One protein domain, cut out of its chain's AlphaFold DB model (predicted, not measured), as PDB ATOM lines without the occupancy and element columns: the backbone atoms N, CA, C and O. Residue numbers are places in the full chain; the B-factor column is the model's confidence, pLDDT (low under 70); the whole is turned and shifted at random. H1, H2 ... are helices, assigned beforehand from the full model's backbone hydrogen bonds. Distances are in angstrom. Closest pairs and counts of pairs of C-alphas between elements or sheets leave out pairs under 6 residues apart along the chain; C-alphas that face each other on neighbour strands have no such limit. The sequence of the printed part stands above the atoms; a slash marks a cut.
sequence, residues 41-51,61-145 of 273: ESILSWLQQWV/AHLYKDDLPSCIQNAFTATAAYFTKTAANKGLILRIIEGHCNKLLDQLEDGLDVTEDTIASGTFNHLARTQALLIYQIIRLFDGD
ATOM      1  N   GLU A  41     186.314 182.492  77.722       65.25
ATOM      2  CA  GLU A  41     186.576 182.277  79.150       65.25
ATOM      3  C   GLU A  41     185.385 181.590  79.832       65.25
ATOM      4  O   GLU A  41     185.568 180.660  80.623       65.25
ATOM      5  N   SER A  42     184.158 181.960  79.446       70.06
ATOM      6  CA  SER A  42     182.933 181.338  79.960       70.06
ATOM      7  C   SER A  42     182.854 179.838  79.644       70.06
ATOM      8  O   SER A  42     182.497 179.055  80.522       70.06
ATOM      9  N   ILE A  43     183.246 179.398  78.445       77.75
ATOM     10  CA  ILE A  43     183.198 177.973  78.067       77.75
ATOM     11  C   ILE A  43     184.181 177.136  78.901       77.75
ATOM     12  O   ILE A  43     183.821 176.066  79.398       77.75
ATOM     13  N   LEU A  44     185.414 177.614  79.101       82.00
ATOM     14  CA  LEU A  44     186.380 176.918  79.961       82.00
ATOM     15  C   LEU A  44     185.948 176.934  81.435       82.00
ATOM     16  O   LEU A  44     186.178 175.951  82.145       82.00
ATOM     17  N   SER A  45     185.267 177.994  81.881       85.62
ATOM     18  CA  SER A  45     184.719 178.074  83.239       85.62
ATOM     19  C   SER A  45     183.688 176.977  83.526       85.62
ATOM     20  O   SER A  45     183.651 176.462  84.641       85.62
ATOM     21  N   TRP A  46     182.921 176.524  82.525       87.94
ATOM     22  CA  TRP A  46     181.983 175.405  82.689       87.94
ATOM     23  C   TRP A  46     182.698 174.094  83.009       87.94
ATOM     24  O   TRP A  46     182.227 173.320  83.840       87.94
ATOM     25  N   LEU A  47     183.848 173.841  82.375       91.12
ATOM     26  CA  LEU A  47     184.654 172.657  82.678       91.12
ATOM     27  C   LEU A  47     185.270 172.748  84.075       91.12
ATOM     28  O   LEU A  47     185.366 171.741  84.775       91.12
ATOM     29  N   GLN A  48     185.668 173.951  84.489       92.88
ATOM     30  CA  GLN A  48     186.188 174.186  85.832       92.88
ATOM     31  C   GLN A  48     185.101 173.970  86.891       92.88
ATOM     32  O   GLN A  48     185.342 173.292  87.889       92.88
ATOM     33  N   GLN A  49     183.895 174.486  86.642       90.94
ATOM     34  CA  GLN A  49     182.715 174.249  87.471       90.94
ATOM     35  C   GLN A  49     182.417 172.752  87.572       90.94
ATOM     36  O   GLN A  49     182.202 172.245  88.668       90.94
ATOM     37  N   TRP A  50     182.494 172.017  86.458       93.44
ATOM     38  CA  TRP A  50     182.257 170.577  86.467       93.44
ATOM     39  C   TRP A  50     183.208 169.825  87.402       93.44
ATOM     40  O   TRP A  50     182.757 168.982  88.174       93.44
ATOM     41  N   VAL A  51     184.504 170.154  87.381       96.00
ATOM     42  CA  VAL A  51     185.501 169.531  88.269       96.00
ATOM     43  C   VAL A  51     185.277 169.900  89.739       96.00
ATOM     44  O   VAL A  51     185.474 169.057  90.611       96.00
ATOM     45  N   ALA A  61     174.049 167.457  87.940       89.44
ATOM     46  CA  ALA A  61     174.694 166.877  89.131       89.44
ATOM     47  C   ALA A  61     174.244 165.443  89.478       89.44
ATOM     48  O   ALA A  61     174.950 164.707  90.158       89.44
ATOM     49  N   HIS A  62     173.049 165.051  89.033       84.88
ATOM     50  CA  HIS A  62     172.486 163.723  89.289       84.88
ATOM     51  C   HIS A  62     172.675 162.739  88.130       84.88
ATOM     52  O   HIS A  62     172.329 161.576  88.287       84.88
ATOM     53  N   LEU A  63     173.201 163.182  86.981       84.12
ATOM     54  CA  LEU A  63     173.249 162.352  85.775       84.12
ATOM     55  C   LEU A  63     174.123 161.102  85.961       84.12
ATOM     56  O   LEU A  63     173.727 160.028  85.534       84.12
ATOM     57  N   TYR A  64     175.270 161.236  86.633       90.00
ATOM     58  CA  TYR A  64     176.245 160.153  86.825       90.00
ATOM     59  C   TYR A  64     176.414 159.724  88.285       90.00
ATOM     60  O   TYR A  64     177.481 159.268  88.694       90.00
ATOM     61  N   LYS A  65     175.388 159.948  89.114       87.81
ATOM     62  CA  LYS A  65     175.472 159.678  90.555       87.81
ATOM     63  C   LYS A  65     175.471 158.179  90.868       87.81
ATOM     64  O   LYS A  65     176.203 157.755  91.756       87.81
ATOM     65  N   ASP A  66     174.652 157.419  90.147       87.62
ATOM     66  CA  ASP A  66     174.441 155.989  90.395       87.62
ATOM     67  C   ASP A  66     175.296 155.105  89.471       87.62
ATOM     68  O   ASP A  66     175.755 154.043  89.885       87.62
ATOM     69  N   ASP A  67     175.559 155.570  88.246       89.06
ATOM     70  CA  ASP A  67     176.462 154.935  87.287       89.06
ATOM     71  C   ASP A  67     177.367 155.995  86.647       89.06
ATOM     72  O   ASP A  67     176.896 157.026  86.160       89.06
ATOM     73  N   LEU A  68     178.677 155.751  86.668       90.56
ATOM     74  CA  LEU A  68     179.698 156.667  86.168       90.56
ATOM     75  C   LEU A  68     180.526 155.951  85.093       90.56
ATOM     76  O   LEU A  68     181.519 155.293  85.421       90.56
ATOM     77  N   PRO A  69     180.161 156.082  83.804       92.06
ATOM     78  CA  PRO A  69     180.853 155.408  82.713       92.06
ATOM     79  C   PRO A  69     182.345 155.749  82.652       92.06
ATOM     80  O   PRO A  69     182.764 156.874  82.937       92.06
ATOM     81  N   SER A  70     183.166 154.792  82.215       91.94
ATOM     82  CA  SER A  70     184.628 154.946  82.171       91.94
ATOM     83  C   SER A  70     185.093 156.131  81.315       91.94
ATOM     84  O   SER A  70     186.076 156.788  81.655       91.94
ATOM     85  N   CYS A  71     184.370 156.462  80.239       91.56
ATOM     86  CA  CYS A  71     184.645 157.644  79.422       91.56
ATOM     87  C   CYS A  71     184.494 158.949  80.218       91.56
ATOM     88  O   CYS A  71     185.343 159.832  80.099       91.56
ATOM     89  N   ILE A  72     183.485 159.045  81.089       95.38
ATOM     90  CA  ILE A  72     183.269 160.203  81.960       95.38
ATOM     91  C   ILE A  72     184.302 160.233  83.088       95.38
ATOM     92  O   ILE A  72     184.840 161.302  83.368       95.38
ATOM     93  N   GLN A  73     184.661 159.085  83.677       95.06
ATOM     94  CA  GLN A  73     185.752 159.011  84.666       95.06
ATOM     95  C   GLN A  73     187.068 159.554  84.087       95.06
ATOM     96  O   GLN A  73     187.741 160.396  84.693       95.06
ATOM     97  N   ASN A  74     187.416 159.114  82.877       95.75
ATOM     98  CA  ASN A  74     188.612 159.556  82.165       95.75
ATOM     99  C   ASN A  74     188.528 161.036  81.767       95.75
ATOM    100  O   ASN A  74     189.538 161.740  81.794       95.75
ATOM    101  N   ALA A  75     187.346 161.531  81.388       96.06
ATOM    102  CA  ALA A  75     187.141 162.941  81.064       96.06
ATOM    103  C   ALA A  75     187.282 163.827  82.303       96.06
ATOM    104  O   ALA A  75     188.005 164.822  82.257       96.06
ATOM    105  N   PHE A  76     186.676 163.436  83.422       96.75
ATOM    106  CA  PHE A  76     186.739 164.173  84.681       96.75
ATOM    107  C   PHE A  76     188.177 164.273  85.193       96.75
ATOM    108  O   PHE A  76     188.685 165.368  85.437       96.75
ATOM    109  N   THR A  77     188.878 163.139  85.280       96.62
ATOM    110  CA  THR A  77     190.268 163.084  85.763       96.62
ATOM    111  C   THR A  77     191.234 163.854  84.863       96.62
ATOM    112  O   THR A  77     192.069 164.609  85.365       96.62
ATOM    113  N   ALA A  78     191.104 163.735  83.538       96.06
ATOM    114  CA  ALA A  78     191.923 164.498  82.599       96.06
ATOM    115  C   ALA A  78     191.639 166.009  82.674       96.06
ATOM    116  O   ALA A  78     192.569 166.811  82.591       96.06
ATOM    117  N   THR A  79     190.381 166.404  82.892       95.56
ATOM    118  CA  THR A  79     189.985 167.813  83.060       95.56
ATOM    119  C   THR A  79     190.517 168.388  84.377       95.56
ATOM    120  O   THR A  79     191.063 169.491  84.398       95.56
ATOM    121  N   ALA A  80     190.468 167.622  85.470       96.50
ATOM    122  CA  ALA A  80     191.063 168.013  86.747       96.50
ATOM    123  C   ALA A  80     192.593 168.169  86.650       96.50
ATOM    124  O   ALA A  80     193.163 169.151  87.135       96.50
ATOM    125  N   ALA A  81     193.267 167.247  85.954       95.62
ATOM    126  CA  ALA A  81     194.690 167.377  85.641       95.62
ATOM    127  C   ALA A  81     194.963 168.627  84.786       95.62
ATOM    128  O   ALA A  81     195.913 169.366  85.034       95.62
ATOM    129  N   TYR A  82     194.098 168.914  83.812       94.56
ATOM    130  CA  TYR A  82     194.198 170.095  82.961       94.56
ATOM    131  C   TYR A  82     194.091 171.418  83.730       94.56
ATOM    132  O   TYR A  82     194.827 172.351  83.406       94.56
ATOM    133  N   PHE A  83     193.249 171.518  84.759       94.62
ATOM    134  CA  PHE A  83     193.175 172.730  85.591       94.62
ATOM    135  C   PHE A  83     194.310 172.847  86.616       94.62
ATOM    136  O   PHE A  83     194.594 173.947  87.083       94.62
ATOM    137  N   THR A  84     195.009 171.753  86.915       94.88
ATOM    138  CA  THR A  84     196.193 171.736  87.797       94.88
ATOM    139  C   THR A  84     197.518 171.759  87.027       94.88
ATOM    140  O   THR A  84     198.597 171.610  87.608       94.88
ATOM    141  N   LYS A  85     197.464 171.953  85.703       93.31
ATOM    142  CA  LYS A  85     198.644 171.943  84.837       93.31
ATOM    143  C   LYS A  85     199.615 173.084  85.149       93.31
ATOM    144  O   LYS A  85     199.240 174.201  85.488       93.31
ATOM    145  N   THR A  86     200.890 172.801  84.935       94.25
ATOM    146  CA  THR A  86     202.024 173.724  85.012       94.25
ATOM    147  C   THR A  86     202.700 173.814  83.645       94.25
ATOM    148  O   THR A  86     202.480 172.970  82.773       94.25
ATOM    149  N   ALA A  87     203.585 174.794  83.449       90.69
ATOM    150  CA  ALA A  87     204.358 174.906  82.210       90.69
ATOM    151  C   ALA A  87     205.166 173.628  81.888       90.69
ATOM    152  O   ALA A  87     205.320 173.280  80.722       90.69
ATOM    153  N   ALA A  88     205.626 172.902  82.914       92.62
ATOM    154  CA  ALA A  88     206.435 171.696  82.753       92.62
ATOM    155  C   ALA A  88     205.623 170.460  82.322       92.62
ATOM    156  O   ALA A  88     206.136 169.626  81.579       92.62
ATOM    157  N   ASN A  89     204.368 170.322  82.771       92.69
ATOM    158  CA  ASN A  89     203.548 169.128  82.508       92.69
ATOM    159  C   ASN A  89     202.400 169.357  81.503       92.69
ATOM    160  O   ASN A  89     201.775 168.380  81.088       92.69
ATOM    161  N   LYS A  90     202.157 170.604  81.059       90.00
ATOM    162  CA  LYS A  90     201.103 170.956  80.085       90.00
ATOM    163  C   LYS A  90     201.127 170.053  78.850       90.00
ATOM    164  O   LYS A  90     200.089 169.514  78.477       90.00
ATOM    165  N   GLY A  91     202.302 169.846  78.254       89.25
ATOM    166  CA  GLY A  91     202.441 169.011  77.055       89.25
ATOM    167  C   GLY A  91     202.032 167.551  77.281       89.25
ATOM    168  O   GLY A  91     201.361 166.959  76.441       89.25
ATOM    169  N   LEU A  92     202.372 166.977  78.441       92.69
ATOM    170  CA  LEU A  92     201.977 165.611  78.786       92.69
ATOM    171  C   LEU A  92     200.459 165.498  78.976       92.69
ATOM    172  O   LEU A  92     199.855 164.563  78.459       92.69
ATOM    173  N   ILE A  93     199.849 166.449  79.687       93.50
ATOM    174  CA  ILE A  93     198.407 166.444  79.974       93.50
ATOM    175  C   ILE A  93     197.591 166.575  78.685       93.50
ATOM    176  O   ILE A  93     196.666 165.795  78.468       93.50
ATOM    177  N   LEU A  94     197.963 167.502  77.797       90.38
ATOM    178  CA  LEU A  94     197.288 167.651  76.505       90.38
ATOM    179  C   LEU A  94     197.420 166.388  75.641       90.38
ATOM    180  O   LEU A  94     196.453 165.988  74.999       90.38
ATOM    181  N   ARG A  95     198.568 165.699  75.691       90.75
ATOM    182  CA  ARG A  95     198.754 164.415  74.997       90.75
ATOM    183  C   ARG A  95     197.886 163.292  75.575       90.75
ATOM    184  O   ARG A  95     197.412 162.447  74.822       90.75
ATOM    185  N   ILE A  96     197.671 163.263  76.894       93.81
ATOM    186  CA  ILE A  96     196.746 162.308  77.535       93.81
ATOM    187  C   ILE A  96     195.315 162.559  77.048       93.81
ATOM    188  O   ILE A  96     194.630 161.619  76.654       93.81
ATOM    189  N   ILE A  97     194.891 163.826  77.022       93.25
ATOM    190  CA  ILE A  97     193.573 164.232  76.514       93.25
ATOM    191  C   ILE A  97     193.404 163.832  75.045       93.25
ATOM    192  O   ILE A  97     192.377 163.260  74.690       93.25
ATOM    193  N   GLU A  98     194.417 164.068  74.205       90.75
ATOM    194  CA  GLU A  98     194.414 163.630  72.803       90.75
ATOM    195  C   GLU A  98     194.243 162.107  72.694       90.75
ATOM    196  O   GLU A  98     193.385 161.637  71.951       90.75
ATOM    197  N   GLY A  99     195.005 161.331  73.471       91.00
ATOM    198  CA  GLY A  99     194.912 159.870  73.467       91.00
ATOM    199  C   GLY A  99     193.534 159.353  73.891       91.00
ATOM    200  O   GLY A  99     193.003 158.436  73.266       91.00
ATOM    201  N   HIS A 100     192.928 159.955  74.918       92.69
ATOM    202  CA  HIS A 100     191.567 159.610  75.336       92.69
ATOM    203  C   HIS A 100     190.525 159.988  74.280       92.69
ATOM    204  O   HIS A 100     189.611 159.204  74.031       92.69
ATOM    205  N   CYS A 101     190.676 161.152  73.644       89.56
ATOM    206  CA  CYS A 101     189.778 161.607  72.590       89.56
ATOM    207  C   CYS A 101     189.816 160.671  71.378       89.56
ATOM    208  O   CYS A 101     188.759 160.220  70.953       89.56
ATOM    209  N   ASN A 102     191.004 160.323  70.873       87.50
ATOM    210  CA  ASN A 102     191.138 159.433  69.714       87.50
ATOM    211  C   ASN A 102     190.552 158.047  70.005       87.50
ATOM    212  O   ASN A 102     189.738 157.561  69.234       87.50
ATOM    213  N   LYS A 103     190.842 157.474  71.180       88.44
ATOM    214  CA  LYS A 103     190.259 156.189  71.589       88.44
ATOM    215  C   LYS A 103     188.724 156.216  71.618       88.44
ATOM    216  O   LYS A 103     188.089 155.214  71.316       88.44
ATOM    217  N   LEU A 104     188.127 157.332  72.035       85.25
ATOM    218  CA  LEU A 104     186.670 157.496  72.049       85.25
ATOM    219  C   LEU A 104     186.082 157.676  70.649       85.25
ATOM    220  O   LEU A 104     184.955 157.249  70.429       85.25
ATOM    221  N   LEU A 105     186.824 158.295  69.730       81.69
ATOM    222  CA  LEU A 105     186.421 158.417  68.329       81.69
ATOM    223  C   LEU A 105     186.454 157.055  67.633       81.69
ATOM    224  O   LEU A 105     185.453 156.689  67.029       81.69
ATOM    225  N   ASP A 106     187.508 156.263  67.841       80.62
ATOM    226  CA  ASP A 106     187.592 154.891  67.322       80.62
ATOM    227  C   ASP A 106     186.386 154.052  67.806       80.62
ATOM    228  O   ASP A 106     185.732 153.352  67.040       80.62
ATOM    229  N   GLN A 107     186.008 154.198  69.082       76.06
ATOM    230  CA  GLN A 107     184.838 153.519  69.660       76.06
ATOM    231  C   GLN A 107     183.486 153.988  69.104       76.06
ATOM    232  O   GLN A 107     182.500 153.262  69.238       76.06
ATOM    233  N   LEU A 108     183.403 155.207  68.565       67.50
ATOM    234  CA  LEU A 108     182.198 155.700  67.894       67.50
ATOM    235  C   LEU A 108     182.102 155.199  66.452       67.50
ATOM    236  O   LEU A 108     180.989 155.045  65.958       67.50
ATOM    237  N   GLU A 109     183.237 154.954  65.799       63.72
ATOM    238  CA  GLU A 109     183.294 154.389  64.447       63.72
ATOM    239  C   GLU A 109     182.996 152.879  64.448       63.72
ATOM    240  O   GLU A 109     182.255 152.409  63.587       63.72
ATOM    241  N   ASP A 110     183.472 152.141  65.456       59.22
ATOM    242  CA  ASP A 110     183.294 150.679  65.581       59.22
ATOM    243  C   ASP A 110     181.914 150.239  66.137       59.22
ATOM    244  O   ASP A 110     181.642 149.049  66.315       59.22
ATOM    245  N   GLY A 111     181.026 151.177  66.472       54.16
ATOM    246  CA  GLY A 111     179.853 150.922  67.313       54.16
ATOM    247  C   GLY A 111     178.598 150.392  66.607       54.16
ATOM    248  O   GLY A 111     177.615 151.123  66.531       54.16
ATOM    249  N   LEU A 112     178.575 149.116  66.206       50.06
ATOM    250  CA  LEU A 112     177.333 148.346  65.986       50.06
ATOM    251  C   LEU A 112     177.475 146.900  66.497       50.06
ATOM    252  O   LEU A 112     177.734 145.983  65.730       50.06
ATOM    253  N   ASP A 113     177.238 146.694  67.794       43.62
ATOM    254  CA  ASP A 113     176.869 145.384  68.351       43.62
ATOM    255  C   ASP A 113     175.646 145.602  69.258       43.62
ATOM    256  O   ASP A 113     175.754 145.996  70.422       43.62
ATOM    257  N   VAL A 114     174.448 145.469  68.680       48.72
ATOM    258  CA  VAL A 114     173.173 145.783  69.346       48.72
ATOM    259  C   VAL A 114     172.548 144.498  69.896       48.72
ATOM    260  O   VAL A 114     172.156 143.617  69.137       48.72
ATOM    261  N   THR A 115     172.396 144.408  71.222       46.66
ATOM    262  CA  THR A 115     171.498 143.443  71.895       46.66
ATOM    263  C   THR A 115     170.438 144.198  72.717       46.66
ATOM    264  O   THR A 115     170.678 145.334  73.116       46.66
ATOM    265  N   GLU A 116     169.258 143.615  72.971       42.47
ATOM    266  CA  GLU A 116     168.081 144.294  73.572       42.47
ATOM    267  C   GLU A 116     168.325 144.981  74.936       42.47
ATOM    268  O   GLU A 116     167.767 146.051  75.177       42.47
ATOM    269  N   ASP A 117     169.208 144.452  75.792       44.75
ATOM    270  CA  ASP A 117     169.591 145.075  77.084       44.75
ATOM    271  C   ASP A 117     170.412 146.379  76.906       44.75
ATOM    272  O   ASP A 117     170.637 147.148  77.846       44.75
ATOM    273  N   THR A 118     170.842 146.662  75.673       53.66
ATOM    274  CA  THR A 118     171.805 147.713  75.316       53.66
ATOM    275  C   THR A 118     171.144 149.046  74.974       53.66
ATOM    276  O   THR A 118     171.864 150.009  74.793       53.66
ATOM    277  N   ILE A 119     169.816 149.190  74.880       53.59
ATOM    278  CA  ILE A 119     169.228 150.438  74.333       53.59
ATOM    279  C   ILE A 119     169.193 151.576  75.367       53.59
ATOM    280  O   ILE A 119     169.653 152.680  75.086       53.59
ATOM    281  N   ALA A 120     168.690 151.333  76.584       51.00
ATOM    282  CA  ALA A 120     168.670 152.355  77.641       51.00
ATOM    283  C   ALA A 120     170.079 152.611  78.201       51.00
ATOM    284  O   ALA A 120     170.501 153.763  78.331       51.00
ATOM    285  N   SER A 121     170.833 151.530  78.442       60.75
ATOM    286  CA  SER A 121     172.264 151.603  78.752       60.75
ATOM    287  C   SER A 121     173.037 152.252  77.600       60.75
ATOM    288  O   SER A 121     173.956 153.028  77.827       60.75
ATOM    289  N   GLY A 122     172.626 152.018  76.355       68.56
ATOM    290  CA  GLY A 122     173.216 152.570  75.140       68.56
ATOM    291  C   GLY A 122     173.011 154.062  75.037       68.56
ATOM    292  O   GLY A 122     174.000 154.775  74.961       68.56
ATOM    293  N   THR A 123     171.779 154.570  75.109       75.12
ATOM    294  CA  THR A 123     171.510 156.019  75.062       75.12
ATOM    295  C   THR A 123     172.255 156.757  76.175       75.12
ATOM    296  O   THR A 123     172.858 157.800  75.924       75.12
ATOM    297  N   PHE A 124     172.288 156.190  77.386       82.00
ATOM    298  CA  PHE A 124     173.074 156.730  78.496       82.00
ATOM    299  C   PHE A 124     174.585 156.712  78.211       82.00
ATOM    300  O   PHE A 124     175.256 157.735  78.349       82.00
ATOM    301  N   ASN A 125     175.124 155.588  77.734       82.62
ATOM    302  CA  ASN A 125     176.535 155.456  77.365       82.62
ATOM    303  C   ASN A 125     176.918 156.344  76.168       82.62
ATOM    304  O   ASN A 125     178.026 156.874  76.126       82.62
ATOM    305  N   HIS A 126     176.022 156.546  75.206       77.62
ATOM    306  CA  HIS A 126     176.214 157.455  74.080       77.62
ATOM    307  C   HIS A 126     176.218 158.904  74.549       77.62
ATOM    308  O   HIS A 126     177.135 159.634  74.186       77.62
ATOM    309  N   LEU A 127     175.286 159.309  75.421       82.75
ATOM    310  CA  LEU A 127     175.329 160.626  76.061       82.75
ATOM    311  C   LEU A 127     176.661 160.835  76.795       82.75
ATOM    312  O   LEU A 127     177.298 161.873  76.618       82.75
ATOM    313  N   ALA A 128     177.113 159.832  77.548       88.56
ATOM    314  CA  ALA A 128     178.381 159.864  78.266       88.56
ATOM    315  C   ALA A 128     179.590 160.029  77.334       88.56
ATOM    316  O   ALA A 128     180.453 160.879  77.569       88.56
ATOM    317  N   ARG A 129     179.645 159.273  76.231       86.44
ATOM    318  CA  ARG A 129     180.694 159.410  75.206       86.44
ATOM    319  C   ARG A 129     180.650 160.781  74.527       86.44
ATOM    320  O   ARG A 129     181.694 161.417  74.405       86.44
ATOM    321  N   THR A 130     179.466 161.265  74.151       83.31
ATOM    322  CA  THR A 130     179.273 162.577  73.512       83.31
ATOM    323  C   THR A 130     179.690 163.719  74.435       83.31
ATOM    324  O   THR A 130     180.414 164.617  74.009       83.31
ATOM    325  N   GLN A 131     179.303 163.678  75.713       88.88
ATOM    326  CA  GLN A 131     179.718 164.679  76.699       88.88
ATOM    327  C   GLN A 131     181.232 164.640  76.942       88.88
ATOM    328  O   GLN A 131     181.866 165.694  76.941       88.88
ATOM    329  N   ALA A 132     181.834 163.451  77.082       91.50
ATOM    330  CA  ALA A 132     183.285 163.302  77.223       91.50
ATOM    331  C   ALA A 132     184.044 163.873  76.010       91.50
ATOM    332  O   ALA A 132     185.024 164.601  76.176       91.50
ATOM    333  N   LEU A 133     183.568 163.596  74.794       87.50
ATOM    334  CA  LEU A 133     184.144 164.149  73.570       87.50
ATOM    335  C   LEU A 133     183.988 165.664  73.500       87.50
ATOM    336  O   LEU A 133     184.969 166.343  73.212       87.50
ATOM    337  N   LEU A 134     182.813 166.207  73.826       86.25
ATOM    338  CA  LEU A 134     182.607 167.653  73.886       86.25
ATOM    339  C   LEU A 134     183.614 168.321  74.835       86.25
ATOM    340  O   LEU A 134     184.230 169.320  74.468       86.25
ATOM    341  N   ILE A 135     183.843 167.740  76.016       91.50
ATOM    342  CA  ILE A 135     184.830 168.232  76.987       91.50
ATOM    343  C   ILE A 135     186.242 168.254  76.384       91.50
ATOM    344  O   ILE A 135     186.932 169.276  76.454       91.50
ATOM    345  N   TYR A 136     186.679 167.158  75.756       91.38
ATOM    346  CA  TYR A 136     187.997 167.105  75.118       91.38
ATOM    347  C   TYR A 136     188.129 168.100  73.964       91.38
ATOM    348  O   TYR A 136     189.174 168.736  73.823       91.38
ATOM    349  N   GLN A 137     187.069 168.280  73.178       87.06
ATOM    350  CA  GLN A 137     187.054 169.216  72.057       87.06
ATOM    351  C   GLN A 137     187.111 170.667  72.526       87.06
ATOM    352  O   GLN A 137     187.892 171.437  71.973       87.06
ATOM    353  N   ILE A 138     186.399 171.025  73.597       87.62
ATOM    354  CA  ILE A 138     186.528 172.342  74.235       87.62
ATOM    355  C   ILE A 138     187.994 172.603  74.613       87.62
ATOM    356  O   ILE A 138     188.556 173.635  74.249       87.62
ATOM    357  N   ILE A 139     188.659 171.656  75.282       89.56
ATOM    358  CA  ILE A 139     190.059 171.842  75.694       89.56
ATOM    359  C   ILE A 139     190.987 172.009  74.479       89.56
ATOM    360  O   ILE A 139     191.823 172.915  74.460       89.56
ATOM    361  N   ARG A 140     190.842 171.164  73.453       86.44
ATOM    362  CA  ARG A 140     191.701 171.190  72.255       86.44
ATOM    363  C   ARG A 140     191.491 172.442  71.399       86.44
ATOM    364  O   ARG A 140     192.464 172.976  70.876       86.44
ATOM    365  N   LEU A 141     190.260 172.937  71.286       84.31
ATOM    366  CA  LEU A 141     189.956 174.159  70.536       84.31
ATOM    367  C   LEU A 141     190.523 175.400  71.239       84.31
ATOM    368  O   LEU A 141     191.198 176.216  70.602       84.31
ATOM    369  N   PHE A 142     190.309 175.530  72.553       81.56
ATOM    370  CA  PHE A 142     190.593 176.776  73.275       81.56
ATOM    371  C   PHE A 142     191.978 176.842  73.945       81.56
ATOM    372  O   PHE A 142     192.517 177.937  74.071       81.56
ATOM    373  N   ASP A 143     192.613 175.720  74.305       79.12
ATOM    374  CA  ASP A 143     193.958 175.703  74.932       79.12
ATOM    375  C   ASP A 143     194.915 174.652  74.325       79.12
ATOM    376  O   ASP A 143     195.990 174.366  74.867       79.12
ATOM    377  N   GLY A 144     194.539 174.075  73.179       77.00
ATOM    378  CA  GLY A 144     195.392 173.188  72.396       77.00
ATOM    379  C   GLY A 144     196.537 173.909  71.675       77.00
ATOM    380  O   GLY A 144     196.490 175.114  71.400       77.00
ATOM    381  N   ASP A 145     197.580 173.145  71.347       80.69
ATOM    382  CA  ASP A 145     198.577 173.541  70.350       80.69
ATOM    383  C   ASP A 145     197.970 173.582  68.930       80.69
ATOM    384  O   ASP A 145     196.843 173.153  68.693       80.69
TER     385      ASP A 145
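AT A GLANCE: This is residues 41 to 51 and 61 to 145 of the 273 residues of an uncharacterized protein of Hypocrea atroviridis (strain ATCC 20476 / IMI 206040) (UniProt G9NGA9). H2, H3 and H4 form an elongated up-and-down bundle, each running against the one before, and H1 packs slantwise on H2 and H4. Residues 115 to 121 stick out. The printed part has 96 residues, with four named helices, H1 to H4 in chain order, and no named strand; helices hold 71 of the 96 printed residues, the class is all helix, and the whole is compact, with a radius of gyration of the C-alphas of 14.3 A and spans of 48 by 28 by 19 A.

HOW THE PARTS SIT: H4, residues 118 to 143, touches H2, residues 70 to 83, with residues 128 to 136 alone, the same way at a shallow tilt of 19 degrees; the closest C-alphas, of Ala 75 and Ala 132, are 5.5 A apart. H3, residues 90 to 109, makes a helical hairpin with H2, at 22 degrees; the closest C-alphas are those of Ala 78 and Ile 97, 6.3 A. H1, residues 41 to 51, touches H2 at a steep 59 degrees; the closest C-alphas are those of Val 51 and Ala 80, 6.0 A. Each O i to N i+4 pair is within hydrogen-bond range in H2, H3 and H4, and 6 of 7 in H1.

IN THESE COORDINATES: H4 runs 35.7 A from C-alpha 118 (171.805, 147.713, 75.316) to C-alpha 143 (193.958, 175.703, 74.932); H3 spans 28.9 A.

THE WHOLE: Residues 52 to 60 are cut out, a gap of 11.2 A between C-alphas 51 and 61. Residues 41 and 108 to 122 have pLDDT under 70.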